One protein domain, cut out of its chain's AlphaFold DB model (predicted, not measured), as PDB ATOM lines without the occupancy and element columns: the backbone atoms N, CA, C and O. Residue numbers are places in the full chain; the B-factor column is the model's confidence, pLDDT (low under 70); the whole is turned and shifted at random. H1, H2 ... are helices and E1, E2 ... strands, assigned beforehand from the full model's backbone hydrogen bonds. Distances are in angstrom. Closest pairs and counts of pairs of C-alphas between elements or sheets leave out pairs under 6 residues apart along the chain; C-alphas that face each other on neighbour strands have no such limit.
ATOM      1  N   GLY A 337      -1.003  27.098  -6.541       86.31
ATOM      2  CA  GLY A 337      -2.065  26.586  -5.676       86.31
ATOM      3  C   GLY A 337      -1.802  26.859  -4.199       86.31
ATOM      4  O   GLY A 337      -0.833  26.342  -3.636       86.31
ATOM      5  N   ARG A 338      -2.691  27.618  -3.555       88.75
ATOM      6  CA  ARG A 338      -2.660  27.941  -2.120       88.75
ATOM      7  C   ARG A 338      -3.874  27.373  -1.381       88.75
ATOM      8  O   ARG A 338      -4.988  27.352  -1.904       88.75
ATOM      9  N   LEU A 339      -3.638  26.923  -0.151       89.81
ATOM     10  CA  LEU A 339      -4.651  26.461   0.795       89.81
ATOM     11  C   LEU A 339      -4.545  27.340   2.041       89.81
ATOM     12  O   LEU A 339      -3.551  27.257   2.757       89.81
ATOM     13  N   ASN A 340      -5.564  28.161   2.279       89.06
ATOM     14  CA  ASN A 340      -5.594  29.108   3.386       89.06
ATOM     15  C   ASN A 340      -6.626  28.667   4.431       89.06
ATOM     16  O   ASN A 340      -7.722  28.208   4.082       89.06
ATOM     17  N   PHE A 341      -6.313  28.901   5.703       89.25
ATOM     18  CA  PHE A 341      -7.204  28.683   6.838       89.25
ATOM     19  C   PHE A 341      -7.342  29.965   7.655       89.25
ATOM     20  O   PHE A 341      -6.360  30.630   7.976       89.25
ATOM     21  N   GLY A 342      -8.565  30.299   8.048       87.50
ATOM     22  CA  GLY A 342      -8.844  31.470   8.863       87.50
ATOM     23  C   GLY A 342      -9.956  31.249   9.874       87.50
ATOM     24  O   GLY A 342     -10.772  30.334   9.762       87.50
ATOM     25  N   VAL A 343      -9.982  32.120  10.874       88.75
ATOM     26  CA  VAL A 343     -11.058  32.251  11.857       88.75
ATOM     27  C   VAL A 343     -11.208  33.734  12.156       88.75
ATOM     28  O   VAL A 343     -10.219  34.454  12.278       88.75
ATOM     29  N   GLY A 344     -12.431  34.210  12.327       87.06
ATOM     30  CA  GLY A 344     -12.630  35.540  12.875       87.06
ATOM     31  C   GLY A 344     -14.039  35.784  13.363       87.06
ATOM     32  O   GLY A 344     -14.940  34.960  13.213       87.06
ATOM     33  N   VAL A 345     -14.197  36.935  13.997       87.94
ATOM     34  CA  VAL A 345     -15.394  37.303  14.735       87.94
ATOM     35  C   VAL A 345     -15.689  38.782  14.512       87.94
ATOM     36  O   VAL A 345     -14.783  39.621  14.511       87.94
ATOM     37  N   ASN A 346     -16.955  39.104  14.259       86.00
ATOM     38  CA  ASN A 346     -17.392  40.475  14.019       86.00
ATOM     39  C   ASN A 346     -18.865  40.695  14.376       86.00
ATOM     40  O   ASN A 346     -19.638  39.755  14.564       86.00
ATOM     41  N   SER A 347     -19.247  41.968  14.436       84.25
ATOM     42  CA  SER A 347     -20.560  42.415  14.906       84.25
ATOM     43  C   SER A 347     -21.762  42.054  14.014       84.25
ATOM     44  O   SER A 347     -22.880  42.084  14.516       84.25
ATOM     45  N   ASN A 348     -21.565  41.713  12.732       84.62
ATOM     46  CA  ASN A 348     -22.661  41.542  11.755       84.62
ATOM     47  C   ASN A 348     -22.850  40.090  11.259       84.62
ATOM     48  O   ASN A 348     -23.836  39.797  10.572       84.62
ATOM     49  N   TYR A 349     -21.867  39.220  11.516       84.19
ATOM     50  CA  TYR A 349     -21.807  37.840  11.015       84.19
ATOM     51  C   TYR A 349     -21.436  36.805  12.101       84.19
ATOM     52  O   TYR A 349     -21.359  35.609  11.812       84.19
ATOM     53  N   GLY A 350     -21.226  37.238  13.349       89.19
ATOM     54  CA  GLY A 350     -20.915  36.365  14.481       89.19
ATOM     55  C   GLY A 350     -19.480  35.837  14.446       89.19
ATOM     56  O   GLY A 350     -18.546  36.590  14.176       89.19
ATOM     57  N   LEU A 351     -19.309  34.546  14.740       91.38
ATOM     58  CA  LEU A 351     -18.052  33.801  14.605       91.38
ATOM     59  C   LEU A 351     -18.086  33.016  13.289       91.38
ATOM     60  O   LEU A 351     -19.081  32.348  13.015       91.38
ATOM     61  N   MET A 352     -17.006  33.052  12.510       92.00
ATOM     62  CA  MET A 352     -16.859  32.261  11.285       92.00
ATOM     63  C   MET A 352     -15.463  31.650  11.163       92.00
ATOM     64  O   MET A 352     -14.455  32.285  11.481       92.00
ATOM     65  N   GLY A 353     -15.409  30.422  10.657       91.69
ATOM     66  CA  GLY A 353     -14.215  29.868  10.036       91.69
ATOM     67  C   GLY A 353     -14.100  30.318   8.579       91.69
ATOM     68  O   GLY A 353     -15.065  30.775   7.962       91.69
ATOM     69  N   ASN A 354     -12.916  30.153   8.010       90.25
ATOM     70  CA  ASN A 354     -12.646  30.306   6.591       90.25
ATOM     71  C   ASN A 354     -11.694  29.188   6.146       90.25
ATOM     72  O   ASN A 354     -10.666  28.947   6.773       90.25
ATOM     73  N   ILE A 355     -12.049  28.507   5.066       94.38
ATOM     74  CA  ILE A 355     -11.200  27.560   4.347       94.38
ATOM     75  C   ILE A 355     -11.248  28.001   2.888       94.38
ATOM     76  O   ILE A 355     -12.337  28.210   2.340       94.38
ATOM     77  N   VAL A 356     -10.088  28.189   2.261       94.06
ATOM     78  CA  VAL A 356      -9.978  28.588   0.851       94.06
ATOM     79  C   VAL A 356      -8.946  27.710   0.163       94.06
ATOM     80  O   VAL A 356      -7.787  27.705   0.561       94.06
ATOM     81  N   VAL A 357      -9.357  27.032  -0.906       93.12
ATOM     82  CA  VAL A 357      -8.447  26.471  -1.913       93.12
ATOM     83  C   VAL A 357      -8.470  27.435  -3.092       93.12
ATOM     84  O   VAL A 357      -9.550  27.790  -3.556       93.12
ATOM     85  N   ASP A 358      -7.316  27.893  -3.559       93.00
ATOM     86  CA  ASP A 358      -7.211  28.839  -4.671       93.00
ATOM     87  C   ASP A 358      -6.037  28.445  -5.569       93.00
ATOM     88  O   ASP A 358      -4.889  28.460  -5.132       93.00
ATOM     89  N   GLU A 359      -6.330  28.070  -6.809       92.69
ATOM     90  CA  GLU A 359      -5.365  27.693  -7.839       92.69
ATOM     91  C   GLU A 359      -5.374  28.756  -8.936       92.69
ATOM     92  O   GLU A 359      -6.411  28.996  -9.551       92.69
ATOM     93  N   GLN A 360      -4.233  29.416  -9.147       92.38
ATOM     94  CA  GLN A 360      -4.101  30.591 -10.022       92.38
ATOM     95  C   GLN A 360      -3.490  30.282 -11.398       92.38
ATOM     96  O   GLN A 360      -3.343  31.187 -12.212       92.38
ATOM     97  N   ASN A 361      -3.130  29.022 -11.657       92.19
ATOM     98  CA  ASN A 361      -2.745  28.539 -12.984       92.19
ATOM     99  C   ASN A 361      -3.489  27.235 -13.308       92.19
ATOM    100  O   ASN A 361      -2.892  26.215 -13.659       92.19
ATOM    101  N   PHE A 362      -4.806  27.263 -13.121       93.44
ATOM    102  CA  PHE A 362      -5.704  26.150 -13.390       93.44
ATOM    103  C   PHE A 362      -5.826  25.884 -14.903       93.44
ATOM    104  O   PHE A 362      -5.620  26.780 -15.723       93.44
ATOM    105  N   ASP A 363      -6.174  24.653 -15.272       92.19
ATOM    106  CA  ASP A 363      -6.633  24.277 -16.612       92.19
ATOM    107  C   ASP A 363      -7.781  23.268 -16.502       92.19
ATOM    108  O   ASP A 363      -7.565  22.112 -16.128       92.19
ATOM    109  N   TRP A 364      -9.001  23.672 -16.870       87.38
ATOM    110  CA  TRP A 364     -10.152  22.760 -16.879       87.38
ATOM    111  C   TRP A 364     -10.029  21.626 -17.910       87.38
ATOM    112  O   TRP A 364     -10.698  20.602 -17.764       87.38
ATOM    113  N   ARG A 365      -9.190  21.783 -18.944       89.25
ATOM    114  CA  ARG A 365      -8.999  20.788 -20.013       89.25
ATOM    115  C   ARG A 365      -8.039  19.674 -19.601       89.25
ATOM    116  O   ARG A 365      -8.178  18.548 -20.081       89.25
ATOM    117  N   ARG A 366      -7.098  19.951 -18.690       87.44
ATOM    118  CA  ARG A 366      -6.103  18.991 -18.181       87.44
ATOM    119  C   ARG A 366      -6.684  18.079 -17.096       87.44
ATOM    120  O   ARG A 366      -6.223  18.055 -15.953       87.44
ATOM    121  N   ILE A 367      -7.707  17.319 -17.477       87.12
ATOM    122  CA  ILE A 367      -8.283  16.243 -16.666       87.12
ATOM    123  C   ILE A 367      -7.180  15.197 -16.395       87.12
ATOM    124  O   ILE A 367      -6.517  14.784 -17.348       87.12
ATOM    125  N   PRO A 368      -6.956  14.769 -15.136       86.44
ATOM    126  CA  PRO A 368      -5.881  13.842 -14.795       86.44
ATOM    127  C   PRO A 368      -6.043  12.489 -15.488       86.44
ATOM    128  O   PRO A 368      -7.099  11.862 -15.386       86.44
ATOM    129  N   THR A 369      -4.977  12.006 -16.129       87.19
ATOM    130  CA  THR A 369      -4.969  10.670 -16.756       87.19
ATOM    131  C   THR A 369      -4.611   9.560 -15.764       87.19
ATOM    132  O   THR A 369      -4.937   8.391 -15.977       87.19
ATOM    133  N   SER A 370      -3.981   9.930 -14.647       89.19
ATOM    134  CA  SER A 370      -3.496   9.033 -13.600       89.19
ATOM    135  C   SER A 370      -3.702   9.621 -12.199       89.19
ATOM    136  O   SER A 370      -3.807  10.835 -12.014       89.19
ATOM    137  N   TRP A 371      -3.723   8.763 -11.172       86.44
ATOM    138  CA  TRP A 371      -3.786   9.225  -9.776       86.44
ATOM    139  C   TRP A 371      -2.482   9.910  -9.336       86.44
ATOM    140  O   TRP A 371      -2.500  10.780  -8.465       86.44
ATOM    141  N   ASP A 372      -1.355   9.577  -9.973       86.94
ATOM    142  CA  ASP A 372      -0.064  10.211  -9.702       86.94
ATOM    143  C   ASP A 372      -0.020  11.676 -10.166       86.94
ATOM    144  O   ASP A 372       0.604  12.492  -9.497       86.94
ATOM    145  N   GLU A 373      -0.742  12.073 -11.221       82.31
ATOM    146  CA  GLU A 373      -0.903  13.498 -11.576       82.31
ATOM    147  C   GLU A 373      -1.643  14.293 -10.491       82.31
ATOM    148  O   GLU A 373      -1.316  15.454 -10.236       82.31
ATOM    149  N   ILE A 374      -2.619  13.675  -9.820       81.81
ATOM    150  CA  ILE A 374      -3.334  14.285  -8.690       81.81
ATOM    151  C   ILE A 374      -2.392  14.374  -7.483       81.81
ATOM    152  O   ILE A 374      -2.253  15.436  -6.877       81.81
ATOM    153  N   ARG A 375      -1.696  13.276  -7.165       82.00
ATOM    154  CA  ARG A 375      -0.761  13.175  -6.035       82.00
ATOM    155  C   ARG A 375       0.428  14.131  -6.147       82.00
ATOM    156  O   ARG A 375       0.829  14.720  -5.147       82.00
ATOM    157  N   ASN A 376       0.977  14.277  -7.349       81.38
ATOM    158  CA  ASN A 376       2.108  15.155  -7.647       81.38
ATOM    159  C   ASN A 376       1.665  16.602  -7.932       81.38
ATOM    160  O   ASN A 376       2.509  17.468  -8.152       81.38
ATOM    161  N   GLY A 377       0.355  16.880  -7.941       75.50
ATOM    162  CA  GLY A 377      -0.191  18.214  -8.175       75.50
ATOM    163  C   GLY A 377       0.073  18.755  -9.583       75.50
ATOM    164  O   GLY A 377       0.276  19.955  -9.734       75.50
ATOM    165  N   THR A 378       0.106  17.903 -10.608       80.56
ATOM    166  CA  THR A 378       0.232  18.308 -12.023       80.56
ATOM    167  C   THR A 378      -1.093  18.228 -12.789       80.56
ATOM    168  O   THR A 378      -1.205  18.790 -13.880       80.56
ATOM    169  N   ALA A 379      -2.106  17.576 -12.213       83.25
ATOM    170  CA  ALA A 379      -3.490  17.602 -12.679       83.25
ATOM    171  C   ALA A 379      -4.055  19.033 -12.713       83.25
ATOM    172  O   ALA A 379      -3.778  19.827 -11.813       83.25
ATOM    173  N   PHE A 380      -4.880  19.345 -13.717       86.12
ATOM    174  CA  PHE A 380      -5.575  20.629 -13.871       86.12
ATOM    175  C   PHE A 380      -4.691  21.891 -13.765       86.12
ATOM    176  O   PHE A 380      -5.146  22.915 -13.256       86.12
ATOM    177  N   ARG A 381      -3.429  21.844 -14.221       88.44
ATOM    178  CA  ARG A 381      -2.501  22.994 -14.203       88.44
ATOM    179  C   ARG A 381      -1.900  23.348 -15.563       88.44
ATOM    180  O   ARG A 381      -1.538  22.456 -16.335       88.44
ATOM    181  N   GLY A 382      -1.699  24.649 -15.783       87.69
ATOM    182  CA  GLY A 382      -0.975  25.223 -16.926       87.69
ATOM    183  C   GLY A 382      -1.801  26.115 -17.861       87.69
ATOM    184  O   GLY A 382      -1.282  26.524 -18.894       87.69
ATOM    185  N   GLY A 383      -3.068  26.393 -17.539       88.81
ATOM    186  CA  GLY A 383      -4.016  27.079 -18.429       88.81
ATOM    187  C   GLY A 383      -4.268  28.555 -18.113       88.81
ATOM    188  O   GLY A 383      -5.128  29.154 -18.748       88.81
ATOM    189  N   GLY A 384      -3.580  29.145 -17.127       91.25
ATOM    190  CA  GLY A 384      -3.741  30.557 -16.740       91.25
ATOM    191  C   GLY A 384      -5.086  30.924 -16.091       91.25
ATOM    192  O   GLY A 384      -5.322  32.093 -15.788       91.25
ATOM    193  N   GLN A 385      -5.966  29.947 -15.862       94.88
ATOM    194  CA  GLN A 385      -7.280  30.148 -15.252       94.88
ATOM    195  C   GLN A 385      -7.174  30.211 -13.723       94.88
ATOM    196  O   GLN A 385      -6.225  29.699 -13.127       94.88
ATOM    197  N   GLN A 386      -8.191  30.773 -13.070       95.38
ATOM    198  CA  GLN A 386      -8.324  30.715 -11.614       95.38
ATOM    199  C   GLN A 386      -9.468  29.781 -11.209       95.38
ATOM    200  O   GLN A 386     -10.605  29.979 -11.639       95.38
ATOM    201  N   LEU A 387      -9.194  28.824 -10.321       95.62
ATOM    202  CA  LEU A 387     -10.211  28.069  -9.587       95.62
ATOM    203  C   LEU A 387     -10.084  28.358  -8.089       95.62
ATOM    204  O   LEU A 387      -9.092  27.993  -7.464       95.62
ATOM    205  N   ARG A 388     -11.127  28.944  -7.496       95.94
ATOM    206  CA  ARG A 388     -11.228  29.186  -6.055       95.94
ATOM    207  C   ARG A 388     -12.434  28.468  -5.459       95.94
ATOM    208  O   ARG A 388     -13.574  28.740  -5.821       95.94
ATOM    209  N   LEU A 389     -12.187  27.612  -4.476       96.06
ATOM    210  CA  LEU A 389     -13.201  27.034  -3.597       96.06
ATOM    211  C   LEU A 389     -13.123  27.731  -2.238       96.06
ATOM    212  O   LEU A 389     -12.031  27.976  -1.725       96.06
ATOM    213  N   SER A 390     -14.262  28.039  -1.621       95.62
ATOM    214  CA  SER A 390     -14.289  28.569  -0.257       95.62
ATOM    215  C   SER A 390     -15.443  28.005   0.559       95.62
ATOM    216  O   SER A 390     -16.585  27.991   0.105       95.62
ATOM    217  N   ALA A 391     -15.134  27.590   1.786       95.88
ATOM    218  CA  ALA A 391     -16.098  27.228   2.812       95.88
ATOM    219  C   ALA A 391     -15.923  28.152   4.023       95.88
ATOM    220  O   ALA A 391     -14.807  28.403   4.480       95.88
ATOM    221  N   MET A 392     -17.031  28.666   4.539       95.12
ATOM    222  CA  MET A 392     -17.093  29.592   5.666       95.12
ATOM    223  C   MET A 392     -18.218  29.161   6.613       95.12
ATOM    224  O   MET A 392     -19.299  29.750   6.574       95.12
ATOM    225  N   PRO A 393     -18.026  28.111   7.430       95.38
ATOM    226  CA  PRO A 393     -18.980  27.769   8.479       95.38
ATOM    227  C   PRO A 393     -18.986  28.873   9.546       95.38
ATOM    228  O   PRO A 393     -17.923  29.304   9.995       95.38
ATOM    229  N   GLY A 394     -20.162  29.332   9.969       94.38
ATOM    230  CA  GLY A 394     -20.287  30.441  10.919       94.38
ATOM    231  C   GLY A 394     -21.673  30.586  11.549       94.38
ATOM    232  O   GLY A 394     -22.660  30.038  11.057       94.38
ATOM    233  N   THR A 395     -21.732  31.301  12.677       93.44
ATOM    234  CA  THR A 395     -22.872  31.258  13.611       93.44
ATOM    235  C   THR A 395     -24.074  32.104  13.198       93.44
ATOM    236  O   THR A 395     -25.199  31.711  13.487       93.44
ATOM    237  N   GLN A 396     -23.871  33.236  12.515       92.31
ATOM    238  CA  GLN A 396     -24.966  34.023  11.915       92.31
ATOM    239  C   GLN A 396     -24.984  33.925  10.387       92.31
ATOM    240  O   GLN A 396     -26.035  34.100   9.777       92.31
ATOM    241  N   LEU A 397     -23.838  33.643   9.765       92.81
ATOM    242  CA  LEU A 397     -23.694  33.397   8.334       92.81
ATOM    243  C   LEU A 397     -22.811  32.163   8.132       92.81
ATOM    244  O   LEU A 397     -21.656  32.161   8.551       92.81
ATOM    245  N   SER A 398     -23.344  31.156   7.444       94.94
ATOM    246  CA  SER A 398     -22.566  30.054   6.875       94.94
ATOM    247  C   SER A 398     -22.614  30.151   5.353       94.94
ATOM    248  O   SER A 398     -23.700  30.196   4.780       94.94
TER     249      SER A 398
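AT A GLANCE: This is residues 337 to 398 of the 679 residues of the protein "Omp85 domain-containing protein" of Planctomycetia bacterium 21-64-5 (UniProt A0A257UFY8). A long, narrow ribbon of three antiparallel strands, twisted, makes most of the length, and a small looped head of residues 363 to 384 with the short helix H1 lies at the end where E2 ends and E3 begins. E1 and E2 form a hairpin, E3 runs beside E2, and H1 covers neither face of the sheet. The printed part has 62 residues, with E1, E2, H1 and E3 in this order along the chain, sheet order E1, E2, E3, all antiparallel, and the class is mostly strand. The whole is only just loose, close to extended, with a radius of gyration of the C-alphas of 15.5 A. The C-alphas span 46 by 21 by 14 A, a rod.

IN THESE COORDINATES: E1, residues 337 to 346, begins at C-alpha 337 at (-2.065, 26.586, -5.676) and measures 28.6 A from first to last C-alpha. E2, residues 350 to 362, is the longest strand, at 33.4 A, and ends at C-alpha 362 at (-5.704, 26.150, -13.390). H1, residues 371 to 375, is 6.2 A long. E3, residues 385 to 392, is 23.1 A long and ends at C-alpha 392 at (-17.093, 29.592, 5.666).

HOW THE PARTS SIT: E1 and E3 are the edge strands, and E2 is the inner strand. E1 and E2 are antiparallel, with 162 degrees between their directions; the C-alphas of Gly 337 and Glu 359, which face each other, are 4.1 A apart. N 340 and O 356 are within hydrogen-bond range at 2.8 A, as are N 352 and O 344 at 2.9 A. E2 and E3 are antiparallel at 164 degrees; the C-alphas of Asp 358 and Arg 388, which face each other, are 4.3 A apart. N 355 and O 391 are within hydrogen-bond range at 2.8 A, as are N 387 and O 359 at 2.9 A. H1 is not on the sheet, with 0 pairs of C-alphas within 10 A, and H1 and E1 are apart. In H1 every O i to N i+4 pair is within hydrogen-bond range.

THE WHOLE: The two C-alphas farthest apart in the domain, those of Ser 347 and Thr 369, are 47.5 A apart. The C-alphas of the first and last printed residues, Gly 337 and Ser 398, are 24.3 A apart. The link from E1 to E2 is tight, with 3 residues; the links from E2 to H1, with 8 residues, and from H1 to E3, with 9, are short. The printed part has no cut. The mean pLDDT of the printed part is 89.5, and no printed residue is under 70.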